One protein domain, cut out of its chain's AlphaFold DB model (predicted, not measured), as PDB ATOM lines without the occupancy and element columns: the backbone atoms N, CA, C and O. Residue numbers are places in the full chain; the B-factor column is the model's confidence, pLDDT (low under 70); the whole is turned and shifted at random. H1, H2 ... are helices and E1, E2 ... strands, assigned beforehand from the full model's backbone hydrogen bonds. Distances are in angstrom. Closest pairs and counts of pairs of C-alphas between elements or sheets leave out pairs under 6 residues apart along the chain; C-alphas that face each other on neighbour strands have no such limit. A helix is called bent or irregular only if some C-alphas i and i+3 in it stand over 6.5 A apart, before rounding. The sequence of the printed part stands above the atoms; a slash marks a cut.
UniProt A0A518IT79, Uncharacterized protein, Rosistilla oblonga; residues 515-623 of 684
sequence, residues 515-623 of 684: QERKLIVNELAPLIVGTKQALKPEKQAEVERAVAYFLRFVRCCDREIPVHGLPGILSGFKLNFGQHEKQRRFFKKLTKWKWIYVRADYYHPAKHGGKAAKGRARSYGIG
ATOM      1  N   GLN A 515      -8.610  53.030 -39.761       95.06
ATOM      2  CA  GLN A 515      -9.861  52.563 -40.361       95.06
ATOM      3  C   GLN A 515     -10.477  51.409 -39.558       95.06
ATOM      4  O   GLN A 515     -11.680  51.406 -39.300       95.06
ATOM      5  N   GLU A 516      -9.661  50.455 -39.111       96.00
ATOM      6  CA  GLU A 516     -10.106  49.329 -38.283       96.00
ATOM      7  C   GLU A 516     -10.548  49.803 -36.895       96.00
ATOM      8  O   GLU A 516     -11.596  49.378 -36.403       96.00
ATOM      9  N   ARG A 517      -9.821  50.759 -36.303       96.50
ATOM     10  CA  ARG A 517     -10.215  51.426 -35.056       96.50
ATOM     11  C   ARG A 517     -11.565  52.113 -35.193       96.50
ATOM     12  O   ARG A 517     -12.432  51.915 -34.346       96.50
ATOM     13  N   LYS A 518     -11.796  52.846 -36.289       96.06
ATOM     14  CA  LYS A 518     -13.105  53.459 -36.574       96.06
ATOM     15  C   LYS A 518     -14.224  52.417 -36.635       96.06
ATOM     16  O   LYS A 518     -15.299  52.678 -36.105       96.06
ATOM     17  N   LEU A 519     -13.993  51.235 -37.212       95.88
ATOM     18  CA  LEU A 519     -14.989  50.150 -37.218       95.88
ATOM     19  C   LEU A 519     -15.270  49.616 -35.805       95.88
ATOM     20  O   LEU A 519     -16.433  49.446 -35.432       95.88
ATOM     21  N   ILE A 520     -14.228  49.396 -34.999       96.44
ATOM     22  CA  ILE A 520     -14.375  48.946 -33.607       96.44
ATOM     23  C   ILE A 520     -15.174  49.973 -32.804       96.44
ATOM     24  O   ILE A 520     -16.170  49.618 -32.170       96.44
ATOM     25  N   VAL A 521     -14.782  51.245 -32.871       94.88
ATOM     26  CA  VAL A 521     -15.387  52.337 -32.102       94.88
ATOM     27  C   VAL A 521     -16.819  52.622 -32.544       94.88
ATOM     28  O   VAL A 521     -17.700  52.740 -31.698       94.88
ATOM     29  N   ASN A 522     -17.087  52.687 -33.850       95.44
ATOM     30  CA  ASN A 522     -18.397  53.112 -34.348       95.44
ATOM     31  C   ASN A 522     -19.428  51.980 -34.368       95.44
ATOM     32  O   ASN A 522     -20.624  52.238 -34.237       95.44
ATOM     33  N   GLU A 523     -19.004  50.724 -34.538       96.12
ATOM     34  CA  GLU A 523     -19.937  49.607 -34.712       96.12
ATOM     35  C   GLU A 523     -19.894  48.571 -33.583       96.12
ATOM     36  O   GLU A 523     -20.942  48.011 -33.242       96.12
ATOM     37  N   LEU A 524     -18.717  48.278 -33.017       93.94
ATOM     38  CA  LEU A 524     -18.555  47.208 -32.027       93.94
ATOM     39  C   LEU A 524     -18.691  47.714 -30.586       93.94
ATOM     40  O   LEU A 524     -19.369  47.081 -29.778       93.94
ATOM     41  N   ALA A 525     -18.104  48.863 -30.256       95.31
ATOM     42  CA  ALA A 525     -18.183  49.426 -28.912       95.31
ATOM     43  C   ALA A 525     -19.640  49.707 -28.480       95.31
ATOM     44  O   ALA A 525     -20.021  49.255 -27.396       95.31
ATOM     45  N   PRO A 526     -20.524  50.304 -29.314       96.19
ATOM     46  CA  PRO A 526     -21.927  50.498 -28.950       96.19
ATOM     47  C   PRO A 526     -22.672  49.182 -28.710       96.19
ATOM     48  O   PRO A 526     -23.589  49.136 -27.893       96.19
ATOM     49  N   LEU A 527     -22.271  48.104 -29.394       93.75
ATOM     50  CA  LEU A 527     -22.841  46.769 -29.216       93.75
ATOM     51  C   LEU A 527     -22.438  46.148 -27.868       93.75
ATOM     52  O   LEU A 527     -23.271  45.531 -27.202       93.75
ATOM     53  N   ILE A 528     -21.165  46.286 -27.492       92.69
ATOM     54  CA  ILE A 528     -20.586  45.612 -26.325       92.69
ATOM     55  C   ILE A 528     -20.906  46.382 -25.038       92.69
ATOM     56  O   ILE A 528     -21.476  45.811 -24.107       92.69
ATOM     57  N   VAL A 529     -20.588  47.680 -24.996       94.50
ATOM     58  CA  VAL A 529     -20.689  48.512 -23.781       94.50
ATOM     59  C   VAL A 529     -21.904  49.449 -23.769       94.50
ATOM     60  O   VAL A 529     -22.198  50.056 -22.742       94.50
ATOM     61  N   GLY A 530     -22.649  49.540 -24.876       94.19
ATOM     62  CA  GLY A 530     -23.781  50.458 -25.038       94.19
ATOM     63  C   GLY A 530     -23.365  51.824 -25.593       94.19
ATOM     64  O   GLY A 530     -22.229  52.263 -25.423       94.19
ATOM     65  N   THR A 531     -24.296  52.524 -26.247       94.62
ATOM     66  CA  THR A 531     -24.037  53.780 -26.984       94.62
ATOM     67  C   THR A 531     -23.408  54.875 -26.124       94.62
ATOM     68  O   THR A 531     -22.424  55.475 -26.535       94.62
ATOM     69  N   LYS A 532     -23.915  55.095 -24.904       94.62
ATOM     70  CA  LYS A 532     -23.382  56.119 -23.985       94.62
ATOM     71  C   LYS A 532     -21.943  55.829 -23.544       94.62
ATOM     72  O   LYS A 532     -21.135  56.743 -23.454       94.62
ATOM     73  N   GLN A 533     -21.620  54.566 -23.256       95.69
ATOM     74  CA  GLN A 533     -20.274  54.179 -22.815       95.69
ATOM     75  C   GLN A 533     -19.291  54.111 -23.985       95.69
ATOM     76  O   GLN A 533     -18.116  54.396 -23.799       95.69
ATOM     77  N   ALA A 534     -19.768  53.797 -25.192       94.12
ATOM     78  CA  ALA A 534     -18.945  53.748 -26.397       94.12
ATOM     79  C   ALA A 534     -18.352  55.109 -26.795       94.12
ATOM     80  O   ALA A 534     -17.401  55.138 -27.567       94.12
ATOM     81  N   LEU A 535     -18.872  56.222 -26.267       94.19
ATOM     82  CA  LEU A 535     -18.311  57.563 -26.467       94.19
ATOM     83  C   LEU A 535     -17.107  57.856 -25.559       94.19
ATOM     84  O   LEU A 535     -16.375  58.807 -25.814       94.19
ATOM     85  N   LYS A 536     -16.893  57.068 -24.496       96.62
ATOM     86  CA  LYS A 536     -15.785  57.287 -23.561       96.62
ATOM     87  C   LYS A 536     -14.489  56.680 -24.119       96.62
ATOM     88  O   LYS A 536     -14.478  55.471 -24.367       96.62
ATOM     89  N   PRO A 537     -13.386  57.446 -24.236       96.06
ATOM     90  CA  PRO A 537     -12.116  56.945 -24.777       96.06
ATOM     91  C   PRO A 537     -11.579  55.707 -24.046       96.06
ATOM     92  O   PRO A 537     -11.147  54.745 -24.676       96.06
ATOM     93  N   GLU A 538     -11.698  55.671 -22.717       96.00
ATOM     94  CA  GLU A 538     -11.277  54.528 -21.894       96.00
ATOM     95  C   GLU A 538     -11.999  53.229 -22.281       96.00
ATOM     96  O   GLU A 538     -11.400  52.154 -22.330       96.00
ATOM     97  N   LYS A 539     -13.298  53.327 -22.595       95.94
ATOM     98  CA  LYS A 539     -14.116  52.180 -22.997       95.94
ATOM     99  C   LYS A 539     -13.858  51.768 -24.438       95.94
ATOM    100  O   LYS A 539     -13.886  50.575 -24.728       95.94
ATOM    101  N   GLN A 540     -13.568  52.720 -25.321       95.94
ATOM    102  CA  GLN A 540     -13.126  52.431 -26.685       95.94
ATOM    103  C   GLN A 540     -11.815  51.634 -26.677       95.94
ATOM    104  O   GLN A 540     -11.753  50.572 -27.294       95.94
ATOM    105  N   ALA A 541     -10.824  52.078 -25.897       95.31
ATOM    106  CA  ALA A 541      -9.541  51.394 -25.747       95.31
ATOM    107  C   ALA A 541      -9.687  49.997 -25.118       95.31
ATOM    108  O   ALA A 541      -9.027  49.041 -25.523       95.31
ATOM    109  N   GLU A 542     -10.581  49.839 -24.137       96.69
ATOM    110  CA  GLU A 542     -10.872  48.533 -23.541       96.69
ATOM    111  C   GLU A 542     -11.485  47.549 -24.548       96.69
ATOM    112  O   GLU A 542     -11.070  46.390 -24.605       96.69
ATOM    113  N   VAL A 543     -12.429  48.010 -25.376       96.81
ATOM    114  CA  VAL A 543     -13.014  47.197 -26.449       96.81
ATOM    115  C   VAL A 543     -11.967  46.852 -27.511       96.81
ATOM    116  O   VAL A 543     -11.928  45.708 -27.957       96.81
ATOM    117  N   GLU A 544     -11.098  47.794 -27.886       96.81
ATOM    118  CA  GLU A 544     -10.001  47.556 -28.831       96.81
ATOM    119  C   GLU A 544      -9.090  46.415 -28.352       96.81
ATOM    120  O   GLU A 544      -8.908  45.430 -29.073       96.81
ATOM    121  N   ARG A 545      -8.615  46.475 -27.099       96.69
ATOM    122  CA  ARG A 545      -7.769  45.418 -26.514       96.69
ATOM    123  C   ARG A 545      -8.475  44.065 -26.444       96.69
ATOM    124  O   ARG A 545      -7.861  43.041 -26.736       96.69
ATOM    125  N   ALA A 546      -9.767  44.047 -26.113       96.50
ATOM    126  CA  ALA A 546     -10.541  42.808 -26.073       96.50
ATOM    127  C   ALA A 546     -10.685  42.160 -27.457       96.50
ATOM    128  O   ALA A 546     -10.600  40.940 -27.588       96.50
ATOM    129  N   VAL A 547     -10.874  42.966 -28.507       97.06
ATOM    130  CA  VAL A 547     -10.962  42.468 -29.887       97.06
ATOM    131  C   VAL A 547      -9.603  41.972 -30.374       97.06
ATOM    132  O   VAL A 547      -9.545  40.897 -30.971       97.06
ATOM    133  N   ALA A 548      -8.513  42.691 -30.081       96.25
ATOM    134  CA  ALA A 548      -7.155  42.238 -30.385       96.25
ATOM    135  C   ALA A 548      -6.862  40.884 -29.722       96.25
ATOM    136  O   ALA A 548      -6.445  39.940 -30.395       96.25
ATOM    137  N   TYR A 549      -7.160  40.758 -28.426       96.50
ATOM    138  CA  TYR A 549      -7.006  39.505 -27.691       96.50
ATOM    139  C   TYR A 549      -7.856  38.380 -28.286       96.50
ATOM    140  O   TYR A 549      -7.361  37.274 -28.485       96.50
ATOM    141  N   PHE A 550      -9.113  38.655 -28.642       96.81
ATOM    142  CA  PHE A 550      -9.977  37.652 -29.259       96.81
ATOM    143  C   PHE A 550      -9.431  37.146 -30.602       96.81
ATOM    144  O   PHE A 550      -9.465  35.946 -30.864       96.81
ATOM    145  N   LEU A 551      -8.907  38.029 -31.457       96.12
ATOM    146  CA  LEU A 551      -8.300  37.619 -32.728       96.12
ATOM    147  C   LEU A 551      -7.060  36.747 -32.493       96.12
ATOM    148  O   LEU A 551      -6.911  35.715 -33.143       96.12
ATOM    149  N   ARG A 552      -6.217  37.100 -31.518       94.38
ATOM    150  CA  ARG A 552      -5.079  36.267 -31.094       94.38
ATOM    151  C   ARG A 552      -5.539  34.898 -30.585       94.38
ATOM    152  O   ARG A 552      -5.005  33.873 -30.995       94.38
ATOM    153  N   PHE A 553      -6.601  34.862 -29.785       94.12
ATOM    154  CA  PHE A 553      -7.213  33.617 -29.328       94.12
ATOM    155  C   PHE A 553      -7.696  32.755 -30.504       94.12
ATOM    156  O   PHE A 553      -7.389  31.570 -30.559       94.12
ATOM    157  N   VAL A 554      -8.389  33.338 -31.491       92.94
ATOM    158  CA  VAL A 554      -8.818  32.629 -32.715       92.94
ATOM    159  C   VAL A 554      -7.622  32.088 -33.503       92.94
ATOM    160  O   VAL A 554      -7.718  31.021 -34.100       92.94
ATOM    161  N   ARG A 555      -6.485  32.794 -33.511       88.88
ATOM    162  CA  ARG A 555      -5.264  32.339 -34.186       88.88
ATOM    163  C   ARG A 555      -4.641  31.104 -33.524       88.88
ATOM    164  O   ARG A 555      -4.070  30.283 -34.248       88.88
ATOM    165  N   CYS A 556      -4.724  31.008 -32.197       83.00
ATOM    166  CA  CYS A 556      -4.143  29.930 -31.389       83.00
ATOM    167  C   CYS A 556      -5.126  28.781 -31.102       83.00
ATOM    168  O   CYS A 556      -4.701  27.700 -30.710       83.00
ATOM    169  N   CYS A 557      -6.430  28.992 -31.293       83.75
ATOM    170  CA  CYS A 557      -7.468  27.997 -31.042       83.75
ATOM    171  C   CYS A 557      -7.759  27.183 -32.312       83.75
ATOM    172  O   CYS A 557      -8.348  27.684 -33.269       83.75
ATOM    173  N   ASP A 558      -7.370  25.911 -32.314       76.06
ATOM    174  CA  ASP A 558      -7.634  24.952 -33.395       76.06
ATOM    175  C   ASP A 558      -9.019  24.284 -33.301       76.06
ATOM    176  O   ASP A 558      -9.492  23.663 -34.258       76.06
ATOM    177  N   ARG A 559      -9.694  24.453 -32.161       78.44
ATOM    178  CA  ARG A 559     -10.992  23.858 -31.836       78.44
ATOM    179  C   ARG A 559     -12.167  24.821 -32.016       78.44
ATOM    180  O   ARG A 559     -12.030  25.997 -32.362       78.44
ATOM    181  N   GLU A 560     -13.365  24.304 -31.770       81.81
ATOM    182  CA  GLU A 560     -14.586  25.102 -31.775       81.81
ATOM    183  C   GLU A 560     -14.557  26.149 -30.659       81.81
ATOM    184  O   GLU A 560     -14.264  25.839 -29.503       81.81
ATOM    185  N   ILE A 561     -14.949  27.378 -31.003       87.38
ATOM    186  CA  ILE A 561     -15.224  28.436 -30.033       87.38
ATOM    187  C   ILE A 561     -16.745  28.563 -29.902       87.38
ATOM    188  O   ILE A 561     -17.376  29.200 -30.751       87.38
ATOM    189  N   PRO A 562     -17.375  27.965 -28.879       81.75
ATOM    190  CA  PRO A 562     -18.807  28.125 -28.702       81.75
ATOM    191  C   PRO A 562     -19.145  29.598 -28.449       81.75
ATOM    192  O   PRO A 562     -18.438  30.287 -27.715       81.75
ATOM    193  N   VAL A 563     -20.265  30.079 -28.999       85.38
ATOM    194  CA  VAL A 563     -20.716  31.475 -28.814       85.38
ATOM    195  C   VAL A 563     -20.820  31.833 -27.325       85.38
ATOM    196  O   VAL A 563     -20.347  32.891 -26.916       85.38
ATOM    197  N   HIS A 564     -21.339  30.907 -26.511       84.44
ATOM    198  CA  HIS A 564     -21.456  31.051 -25.057       84.44
ATOM    199  C   HIS A 564     -20.116  30.997 -24.306       84.44
ATOM    200  O   HIS A 564     -20.084  31.326 -23.126       84.44
ATOM    201  N   GLY A 565     -19.020  30.601 -24.960       87.06
ATOM    202  CA  GLY A 565     -17.669  30.635 -24.398       87.06
ATOM    203  C   GLY A 565     -17.019  32.020 -24.455       87.06
ATOM    204  O   GLY A 565     -16.049  32.265 -23.742       87.06
ATOM    205  N   LEU A 566     -17.564  32.950 -25.251       91.81
ATOM    206  CA  LEU A 566     -17.023  34.304 -25.411       91.81
ATOM    207  C   LEU A 566     -16.836  35.068 -24.080       91.81
ATOM    208  O   LEU A 566     -15.779  35.678 -23.921       91.81
ATOM    209  N   PRO A 567     -17.775  35.034 -23.108       91.94
ATOM    210  CA  PRO A 567     -17.574  35.678 -21.808       91.94
ATOM    211  C   PRO A 567     -16.393  35.102 -21.021       91.94
ATOM    212  O   PRO A 567     -15.687  35.857 -20.366       91.94
ATOM    213  N   GLY A 568     -16.155  33.786 -21.108       88.62
ATOM    214  CA  GLY A 568     -15.009  33.145 -20.458       88.62
ATOM    215  C   GLY A 568     -13.689  33.591 -21.082       88.62
ATOM    216  O   GLY A 568     -12.774  33.993 -20.368       88.62
ATOM    217  N   ILE A 569     -13.632  33.622 -22.419       91.69
ATOM    218  CA  ILE A 569     -12.453  34.060 -23.185       91.69
ATOM    219  C   ILE A 569     -12.103  35.523 -22.885       91.69
ATOM    220  O   ILE A 569     -10.930  35.867 -22.786       91.69
ATOM    221  N   LEU A 570     -13.111  36.385 -22.735       94.06
ATOM    222  CA  LEU A 570     -12.934  37.824 -22.515       94.06
ATOM    223  C   LEU A 570     -13.115  38.252 -21.052       94.06
ATOM    224  O   LEU A 570     -13.315  39.435 -20.786       94.06
ATOM    225  N   SER A 571     -13.025  37.316 -20.107       91.81
ATOM    226  CA  SER A 571     -13.242  37.570 -18.675       91.81
ATOM    227  C   SER A 571     -12.248  38.566 -18.063       91.81
ATOM    228  O   SER A 571     -12.593  39.267 -17.115       91.81
ATOM    229  N   GLY A 572     -11.045  38.694 -18.636       90.50
ATOM    230  CA  GLY A 572     -10.037  39.681 -18.229       90.50
ATOM    231  C   GLY A 572     -10.353  41.134 -18.616       90.50
ATOM    232  O   GLY A 572      -9.628  42.043 -18.217       90.50
ATOM    233  N   PHE A 573     -11.423  41.378 -19.379       93.62
ATOM    234  CA  PHE A 573     -11.858  42.714 -19.793       93.62
ATOM    235  C   PHE A 573     -13.148  43.096 -19.053       93.62
ATOM    236  O   PHE A 573     -14.032  42.258 -18.879       93.62
ATOM    237  N   LYS A 574     -13.328  44.365 -18.648       91.88
ATOM    238  CA  LYS A 574     -14.545  44.851 -17.956       91.88
ATOM    239  C   LYS A 574     -15.696  45.073 -18.948       91.88
ATOM    240  O   LYS A 574     -16.282  46.160 -19.034       91.88
ATOM    241  N   LEU A 575     -16.012  44.033 -19.719       92.19
ATOM    242  CA  LEU A 575     -17.032  43.990 -20.764       92.19
ATOM    243  C   LEU A 575     -18.164  43.043 -20.358       92.19
ATOM    244  O   LEU A 575     -17.930  41.945 -19.864       92.19
ATOM    245  N   ASN A 576     -19.413  43.441 -20.607       88.88
ATOM    246  CA  ASN A 576     -20.574  42.624 -20.259       88.88
ATOM    247  C   ASN A 576     -21.133  41.885 -21.487       88.88
ATOM    248  O   ASN A 576     -21.916  42.439 -22.265       88.88
ATOM    249  N   PHE A 577     -20.762  40.608 -21.617       87.38
ATOM    250  CA  PHE A 577     -21.248  39.689 -22.652       87.38
ATOM    251  C   PHE A 577     -22.349  38.729 -22.171       87.38
ATOM    252  O   PHE A 577     -22.586  37.716 -22.820       87.38
ATOM    253  N   GLY A 578     -23.065  39.024 -21.079       80.12
ATOM    254  CA  GLY A 578     -24.058  38.095 -20.509       80.12
ATOM    255  C   GLY A 578     -25.223  37.723 -21.443       80.12
ATOM    256  O   GLY A 578     -25.856  36.687 -21.270       80.12
ATOM    257  N   GLN A 579     -25.498  38.529 -22.473       90.00
ATOM    258  CA  GLN A 579     -26.578  38.275 -23.429       90.00
ATOM    259  C   GLN A 579     -26.083  37.507 -24.663       90.00
ATOM    260  O   GLN A 579     -25.253  38.012 -25.424       90.00
ATOM    261  N   HIS A 580     -26.672  36.338 -24.931       85.69
ATOM    262  CA  HIS A 580     -26.343  35.501 -26.094       85.69
ATOM    263  C   HIS A 580     -26.461  36.252 -27.436       85.69
ATOM    264  O   HIS A 580     -25.625  36.088 -28.325       85.69
ATOM    265  N   GLU A 581     -27.441  37.148 -27.582       89.88
ATOM    266  CA  GLU A 581     -27.604  37.942 -28.808       89.88
ATOM    267  C   GLU A 581     -26.441  38.925 -29.036       89.88
ATOM    268  O   GLU A 581     -25.989  39.104 -30.170       89.88
ATOM    269  N   LYS A 582     -25.875  39.506 -27.966       92.88
ATOM    270  CA  LYS A 582     -24.667  40.343 -28.072       92.88
ATOM    271  C   LYS A 582     -23.473  39.523 -28.554       92.88
ATOM    272  O   LYS A 582     -22.760  39.966 -29.454       92.88
ATOM    273  N   GLN A 583     -23.299  38.317 -28.012       92.75
ATOM    274  CA  GLN A 583     -22.239  37.391 -28.419       92.75
ATOM    275  C   GLN A 583     -22.374  37.028 -29.910       92.75
ATOM    276  O   GLN A 583     -21.423  37.176 -30.673       92.75
ATOM    277  N   ARG A 584     -23.573  36.651 -30.383       89.88
ATOM    278  CA  ARG A 584     -23.810  36.355 -31.813       89.88
ATOM    279  C   ARG A 584     -23.512  37.548 -32.716       89.88
ATOM    280  O   ARG A 584     -22.888  37.389 -33.768       89.88
ATOM    281  N   ARG A 585     -23.950  38.751 -32.325       93.19
ATOM    282  CA  ARG A 585     -23.704  39.981 -33.094       93.19
ATOM    283  C   ARG A 585     -22.216  40.326 -33.165       93.19
ATOM    284  O   ARG A 585     -21.784  40.785 -34.220       93.19
ATOM    285  N   PHE A 586     -21.445  40.053 -32.111       95.25
ATOM    286  CA  PHE A 586     -19.989  40.211 -32.099       95.25
ATOM    287  C   PHE A 586     -19.324  39.347 -33.183       95.25
ATOM    288  O   PHE A 586     -18.697  39.884 -34.096       95.25
ATOM    289  N   PHE A 587     -19.573  38.031 -33.180       93.12
ATOM    290  CA  PHE A 587     -19.058  37.124 -34.218       93.12
ATOM    291  C   PHE A 587     -19.506  37.527 -35.630       93.12
ATOM    292  O   PHE A 587     -18.712  37.507 -36.574       93.12
ATOM    293  N   LYS A 588     -20.774  37.936 -35.786       91.88
ATOM    294  CA  LYS A 588     -21.330  38.373 -37.074       91.88
ATOM    295  C   LYS A 588     -20.611  39.607 -37.627       91.88
ATOM    296  O   LYS A 588     -20.393  39.670 -38.834       91.88
ATOM    297  N   LYS A 589     -20.234  40.571 -36.778       95.75
ATOM    298  CA  LYS A 589     -19.472  41.764 -37.188       95.75
ATOM    299  C   LYS A 589     -18.064  41.399 -37.649       95.75
ATOM    300  O   LYS A 589     -17.706  41.742 -38.772       95.75
ATOM    301  N   LEU A 590     -17.329  40.620 -36.854       95.56
ATOM    302  CA  LEU A 590     -15.975  40.182 -37.215       95.56
ATOM    303  C   LEU A 590     -15.955  39.357 -38.511       95.56
ATOM    304  O   LEU A 590     -15.070  39.529 -39.345       95.56
ATOM    305  N   THR A 591     -16.967  38.510 -38.721       90.56
ATOM    306  CA  THR A 591     -17.122  37.750 -39.971       90.56
ATOM    307  C   THR A 591     -17.460  38.669 -41.149       90.56
ATOM    308  O   THR A 591     -16.882  38.534 -42.222       90.56
ATOM    309  N   LYS A 592     -18.361  39.648 -40.955       92.19
ATOM    310  CA  LYS A 592     -18.742  40.627 -41.990       92.19
ATOM    311  C   LYS A 592     -17.541  41.447 -42.467       92.19
ATOM    312  O   LYS A 592     -17.430  41.708 -43.659       92.19
ATOM    313  N   TRP A 593     -16.649  41.835 -41.557       95.44
ATOM    314  CA  TRP A 593     -15.419  42.557 -41.895       95.44
ATOM    315  C   TRP A 593     -14.308  41.656 -42.435       95.44
ATOM    316  O   TRP A 593     -13.229  42.150 -42.744       95.44
ATOM    317  N   LYS A 594     -14.555  40.345 -42.548       91.81
ATOM    318  CA  LYS A 594     -13.554  39.337 -42.910       91.81
ATOM    319  C   LYS A 594     -12.338  39.337 -41.971       91.81
ATOM    320  O   LYS A 594     -11.224  39.070 -42.412       91.81
ATOM    321  N   TRP A 595     -12.528  39.647 -40.687       95.44
ATOM    322  CA  TRP A 595     -11.468  39.570 -39.667       95.44
ATOM    323  C   TRP A 595     -11.309  38.146 -39.143       95.44
ATOM    324  O   TRP A 595     -10.204  37.708 -38.837       95.44
ATOM    325  N   ILE A 596     -12.416  37.402 -39.117       93.19
ATOM    326  CA  ILE A 596     -12.449  35.957 -38.895       93.19
ATOM    327  C   ILE A 596     -13.281  35.290 -39.992       93.19
ATOM    328  O   ILE A 596     -14.152  35.921 -40.594       93.19
ATOM    329  N   TYR A 597     -13.051  34.005 -40.221       87.69
ATOM    330  CA  TYR A 597     -13.943  33.142 -40.988       87.69
ATOM    331  C   TYR A 597     -14.332  31.920 -40.159       87.69
ATOM    332  O   TYR A 597     -13.614  31.509 -39.245       87.69
ATOM    333  N   VAL A 598     -15.487  31.346 -40.481       83.12
ATOM    334  CA  VAL A 598     -15.986  30.123 -39.849       83.12
ATOM    335  C   VAL A 598     -15.589  28.939 -40.720       83.12
ATOM    336  O   VAL A 598     -15.952  28.889 -41.895       83.12
ATOM    337  N   ARG A 599     -14.877  27.969 -40.144       72.38
ATOM    338  CA  ARG A 599     -14.675  26.654 -40.755       72.38
ATOM    339  C   ARG A 599     -15.872  25.788 -40.377       72.38
ATOM    340  O   ARG A 599     -15.950  25.239 -39.278       72.38
ATOM    341  N   ALA A 600     -16.860  25.751 -41.263       59.66
ATOM    342  CA  ALA A 600     -17.918  24.752 -41.208       59.66
ATOM    343  C   ALA A 600     -17.468  23.532 -42.021       59.66
ATOM    344  O   ALA A 600     -16.900  23.715 -43.101       59.66
ATOM    345  N   ASP A 601     -17.741  22.317 -41.533       48.69
ATOM    346  CA  ASP A 601     -17.687  21.123 -42.380       48.69
ATOM    347  C   ASP A 601     -18.697  21.354 -43.510       48.69
ATOM    348  O   ASP A 601     -19.905  21.325 -43.289       48.69
ATOM    349  N   TYR A 602     -18.182  21.691 -44.690       45.53
ATOM    350  CA  TYR A 602     -18.905  21.784 -45.954       45.53
ATOM    351  C   TYR A 602     -20.184  22.654 -45.950       45.53
ATOM    352  O   TYR A 602     -21.301  22.191 -45.727       45.53
ATOM    353  N   TYR A 603     -20.044  23.932 -46.319       42.94
ATOM    354  CA  TYR A 603     -21.171  24.755 -46.767       42.94
ATOM    355  C   TYR A 603     -21.169  24.836 -48.295       42.94
ATOM    356  O   TYR A 603     -20.306  25.488 -48.876       42.94
ATOM    357  N   HIS A 604     -22.143  24.189 -48.940       41.00
ATOM    358  CA  HIS A 604     -22.347  24.270 -50.387       41.00
ATOM    359  C   HIS A 604     -23.512  25.228 -50.696       41.00
ATOM    360  O   HIS A 604     -24.674  24.851 -50.495       41.00
ATOM    361  N   PRO A 605     -23.252  26.457 -51.187       40.31
ATOM    362  CA  PRO A 605     -24.280  27.482 -51.391       40.31
ATOM    363  C   PRO A 605     -25.451  27.008 -52.262       40.31
ATOM    364  O   PRO A 605     -26.602  27.348 -51.985       40.31
ATOM    365  N   ALA A 606     -25.176  26.156 -53.257       42.22
ATOM    366  CA  ALA A 606     -26.195  25.626 -54.158       42.22
ATOM    367  C   ALA A 606     -27.053  24.501 -53.542       42.22
ATOM    368  O   ALA A 606     -28.210  24.360 -53.921       42.22
ATOM    369  N   LYS A 607     -26.560  23.747 -52.539       42.84
ATOM    370  CA  LYS A 607     -27.381  22.726 -51.838       42.84
ATOM    371  C   LYS A 607     -28.274  23.336 -50.756       42.84
ATOM    372  O   LYS A 607     -29.276  22.741 -50.373       42.84
ATOM    373  N   HIS A 608     -27.922  24.522 -50.260       54.12
ATOM    374  CA  HIS A 608     -28.633  25.193 -49.166       54.12
ATOM    375  C   HIS A 608     -29.375  26.464 -49.612       54.12
ATOM    376  O   HIS A 608     -29.796  27.264 -48.772       54.12
ATOM    377  N   GLY A 609     -29.559  26.642 -50.925       50.75
ATOM    378  CA  GLY A 609     -30.372  27.709 -51.512       50.75
ATOM    379  C   GLY A 609     -29.899  29.116 -51.146       50.75
ATOM    380  O   GLY A 609     -30.722  29.963 -50.810       50.75
ATOM    381  N   GLY A 610     -28.581  29.344 -51.091       49.50
ATOM    382  CA  GLY A 610     -27.992  30.641 -50.734       49.50
ATOM    383  C   GLY A 610     -28.235  31.098 -49.285       49.50
ATOM    384  O   GLY A 610     -27.836  32.199 -48.911       49.50
ATOM    385  N   LYS A 611     -28.871  30.277 -48.438       50.53
ATOM    386  CA  LYS A 611     -29.090  30.588 -47.015       50.53
ATOM    387  C   LYS A 611     -27.787  30.413 -46.255       50.53
ATOM    388  O   LYS A 611     -27.135  29.396 -46.453       50.53
ATOM    389  N   ALA A 612     -27.429  31.342 -45.364       52.50
ATOM    390  CA  ALA A 612     -26.228  31.236 -44.526       52.50
ATOM    391  C   ALA A 612     -26.100  29.845 -43.877       52.50
ATOM    392  O   ALA A 612     -27.113  29.262 -43.481       52.50
ATOM    393  N   ALA A 613     -24.868  29.334 -43.773       52.66
ATOM    394  CA  ALA A 613     -24.571  28.006 -43.242       52.66
ATOM    395  C   ALA A 613     -25.360  27.719 -41.955       52.66
ATOM    396  O   ALA A 613     -25.153  28.358 -40.924       52.66
ATOM    397  N   LYS A 614     -26.291  26.761 -42.024       45.00
ATOM    398  CA  LYS A 614     -26.949  26.194 -40.845       45.00
ATOM    399  C   LYS A 614     -26.163  24.956 -40.439       45.00
ATOM    400  O   LYS A 614     -26.443  23.857 -40.897       45.00
ATOM    401  N   GLY A 615     -25.155  25.168 -39.608       54.25
ATOM    402  CA  GLY A 615     -24.305  24.127 -39.050       54.25
ATOM    403  C   GLY A 615     -23.535  24.677 -37.857       54.25
ATOM    404  O   GLY A 615     -23.344  25.888 -37.736       54.25
ATOM    405  N   ARG A 616     -23.134  23.792 -36.945       50.34
ATOM    406  CA  ARG A 616     -22.271  24.147 -35.815       50.34
ATOM    407  C   ARG A 616     -20.882  24.492 -36.366       50.34
ATOM    408  O   ARG A 616     -20.333  23.719 -37.146       50.34
ATOM    409  N   ALA A 617     -20.344  25.660 -36.014       59.09
ATOM    410  CA  ALA A 617     -18.973  26.023 -36.368       59.09
ATOM    411  C   ALA A 617     -18.022  24.990 -35.746       59.09
ATOM    412  O   ALA A 617     -18.110  24.750 -34.549       59.09
ATOM    413  N   ARG A 618     -17.145  24.354 -36.530       61.12
ATOM    414  CA  ARG A 618     -16.166  23.393 -35.984       61.12
ATOM    415  C   ARG A 618     -14.908  24.090 -35.499       61.12
ATOM    416  O   ARG A 618     -14.316  23.657 -34.522       61.12
ATOM    417  N   SER A 619     -14.522  25.170 -36.168       76.44
ATOM    418  CA  SER A 619     -13.426  26.044 -35.756       76.44
ATOM    419  C   SER A 619     -13.549  27.415 -36.422       76.44
ATOM    420  O   SER A 619     -14.366  27.637 -37.325       76.44
ATOM    421  N   TYR A 620     -12.750  28.359 -35.941       85.69
ATOM    422  CA  TYR A 620     -12.627  29.701 -36.498       85.69
ATOM    423  C   TYR A 620     -11.214  29.875 -37.054       85.69
ATOM    424  O   TYR A 620     -10.287  29.187 -36.640       85.69
ATOM    425  N   GLY A 621     -11.039  30.780 -38.009       87.12
ATOM    426  CA  GLY A 621      -9.716  31.165 -38.490       87.12
ATOM    427  C   GLY A 621      -9.625  32.658 -38.768       87.12
ATOM    428  O   GLY A 621     -10.643  33.341 -38.869       87.12
ATOM    429  N   ILE A 622      -8.398  33.163 -38.907       92.50
ATOM    430  CA  ILE A 622      -8.125  34.569 -39.234       92.50
ATOM    431  C   ILE A 622      -8.523  34.868 -40.679       92.50
ATOM    432  O   ILE A 622      -8.029  34.238 -41.612       92.50
ATOM    433  N   GLY A 623      -9.426  35.826 -40.859       88.19
ATOM    434  CA  GLY A 623      -9.930  36.219 -42.168       88.19
ATOM    435  C   GLY A 623      -8.947  37.075 -42.970       88.19
ATOM    436  O   GLY A 623      -7.944  37.572 -42.458       88.19
TER     437      GLY A 623
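This is residues 515 to 623 of the 684 residues of an uncharacterized protein of Rosistilla oblonga (UniProt A0A518IT79). H1 and H5 sit side by side in opposite directions, while the long helix H3 crosses H1 and runs on to a small strand hairpin, E1 and E2. The hairpin's long loop, residues 600 to 618, reaches away to Lys 607. The printed part has 109 residues, with H1, H2, H3, H4, H5, E1, E2 in chain order; the sheet E1 - E2 is antiparallel and the class is mostly helix. It is compact, with a radius of gyration of the C-alphas of 14.5 A, and spans 46 by 26 by 25 A.

H1, residues 515 to 528, begins at C-alpha 515 (-9.861, 52.563, -40.361) and is 19.0 A long. It is only just irregular, C-alphas 522 and 525 being 6.6 A apart. H2 is residues 531 to 534. H3, residues 537 to 556, is 28.9 A long. H4, residues 563 to 569, is only just irregular, with C-alphas 564 and 567 6.9 A apart. H5, residues 580 to 592, is 18.4 A long. E1 is residues 596 to 599; E2, residues 619 to 622, ends at C-alpha 622 (-8.125, 34.569, -39.234).

Residues 521 to 526 of H1 touch H2, the closest C-alphas being those of Ala 525 and Ala 534, 5.1 A apart. H1 touches residues 539 to 544 of H3, about perpendicular at 81 degrees; the closest C-alphas, of Val 521 and Gln 540, are 5.9 A apart. Residues 524 to 528 of H1 touch H5 at a shallow tilt of 15 degrees, opposite ways; the closest C-alphas, of Leu 527 and Lys 582, are 6.8 A apart. H4 touches H5, about perpendicular at 88 degrees; the closest C-alphas, of Val 563 and Gln 583, are 6.1 A apart. H3 and H5 are apart. The closest C-alphas of H3 and E2, Val 554 and Gly 621, are 6.0 A apart. In the hairpin, N 597 and O 621 are within hydrogen-bond range at 2.8 A. Every O i to N i+4 pair is within range in H3 and H5, against 7 of 10 in H1 and 1 of 3 in H4, where 3 of 4 O i to N i+3 pairs are; H2 is too short for an i+4 pair.

The farthest C-alphas, of Glu 538 and Lys 607, are 46.6 A apart. The printed part has no cut, and E1 to E2 is a long link of 19 residues. Residues 600 to 618 have pLDDT under 70; the mean of the printed part is 84.3.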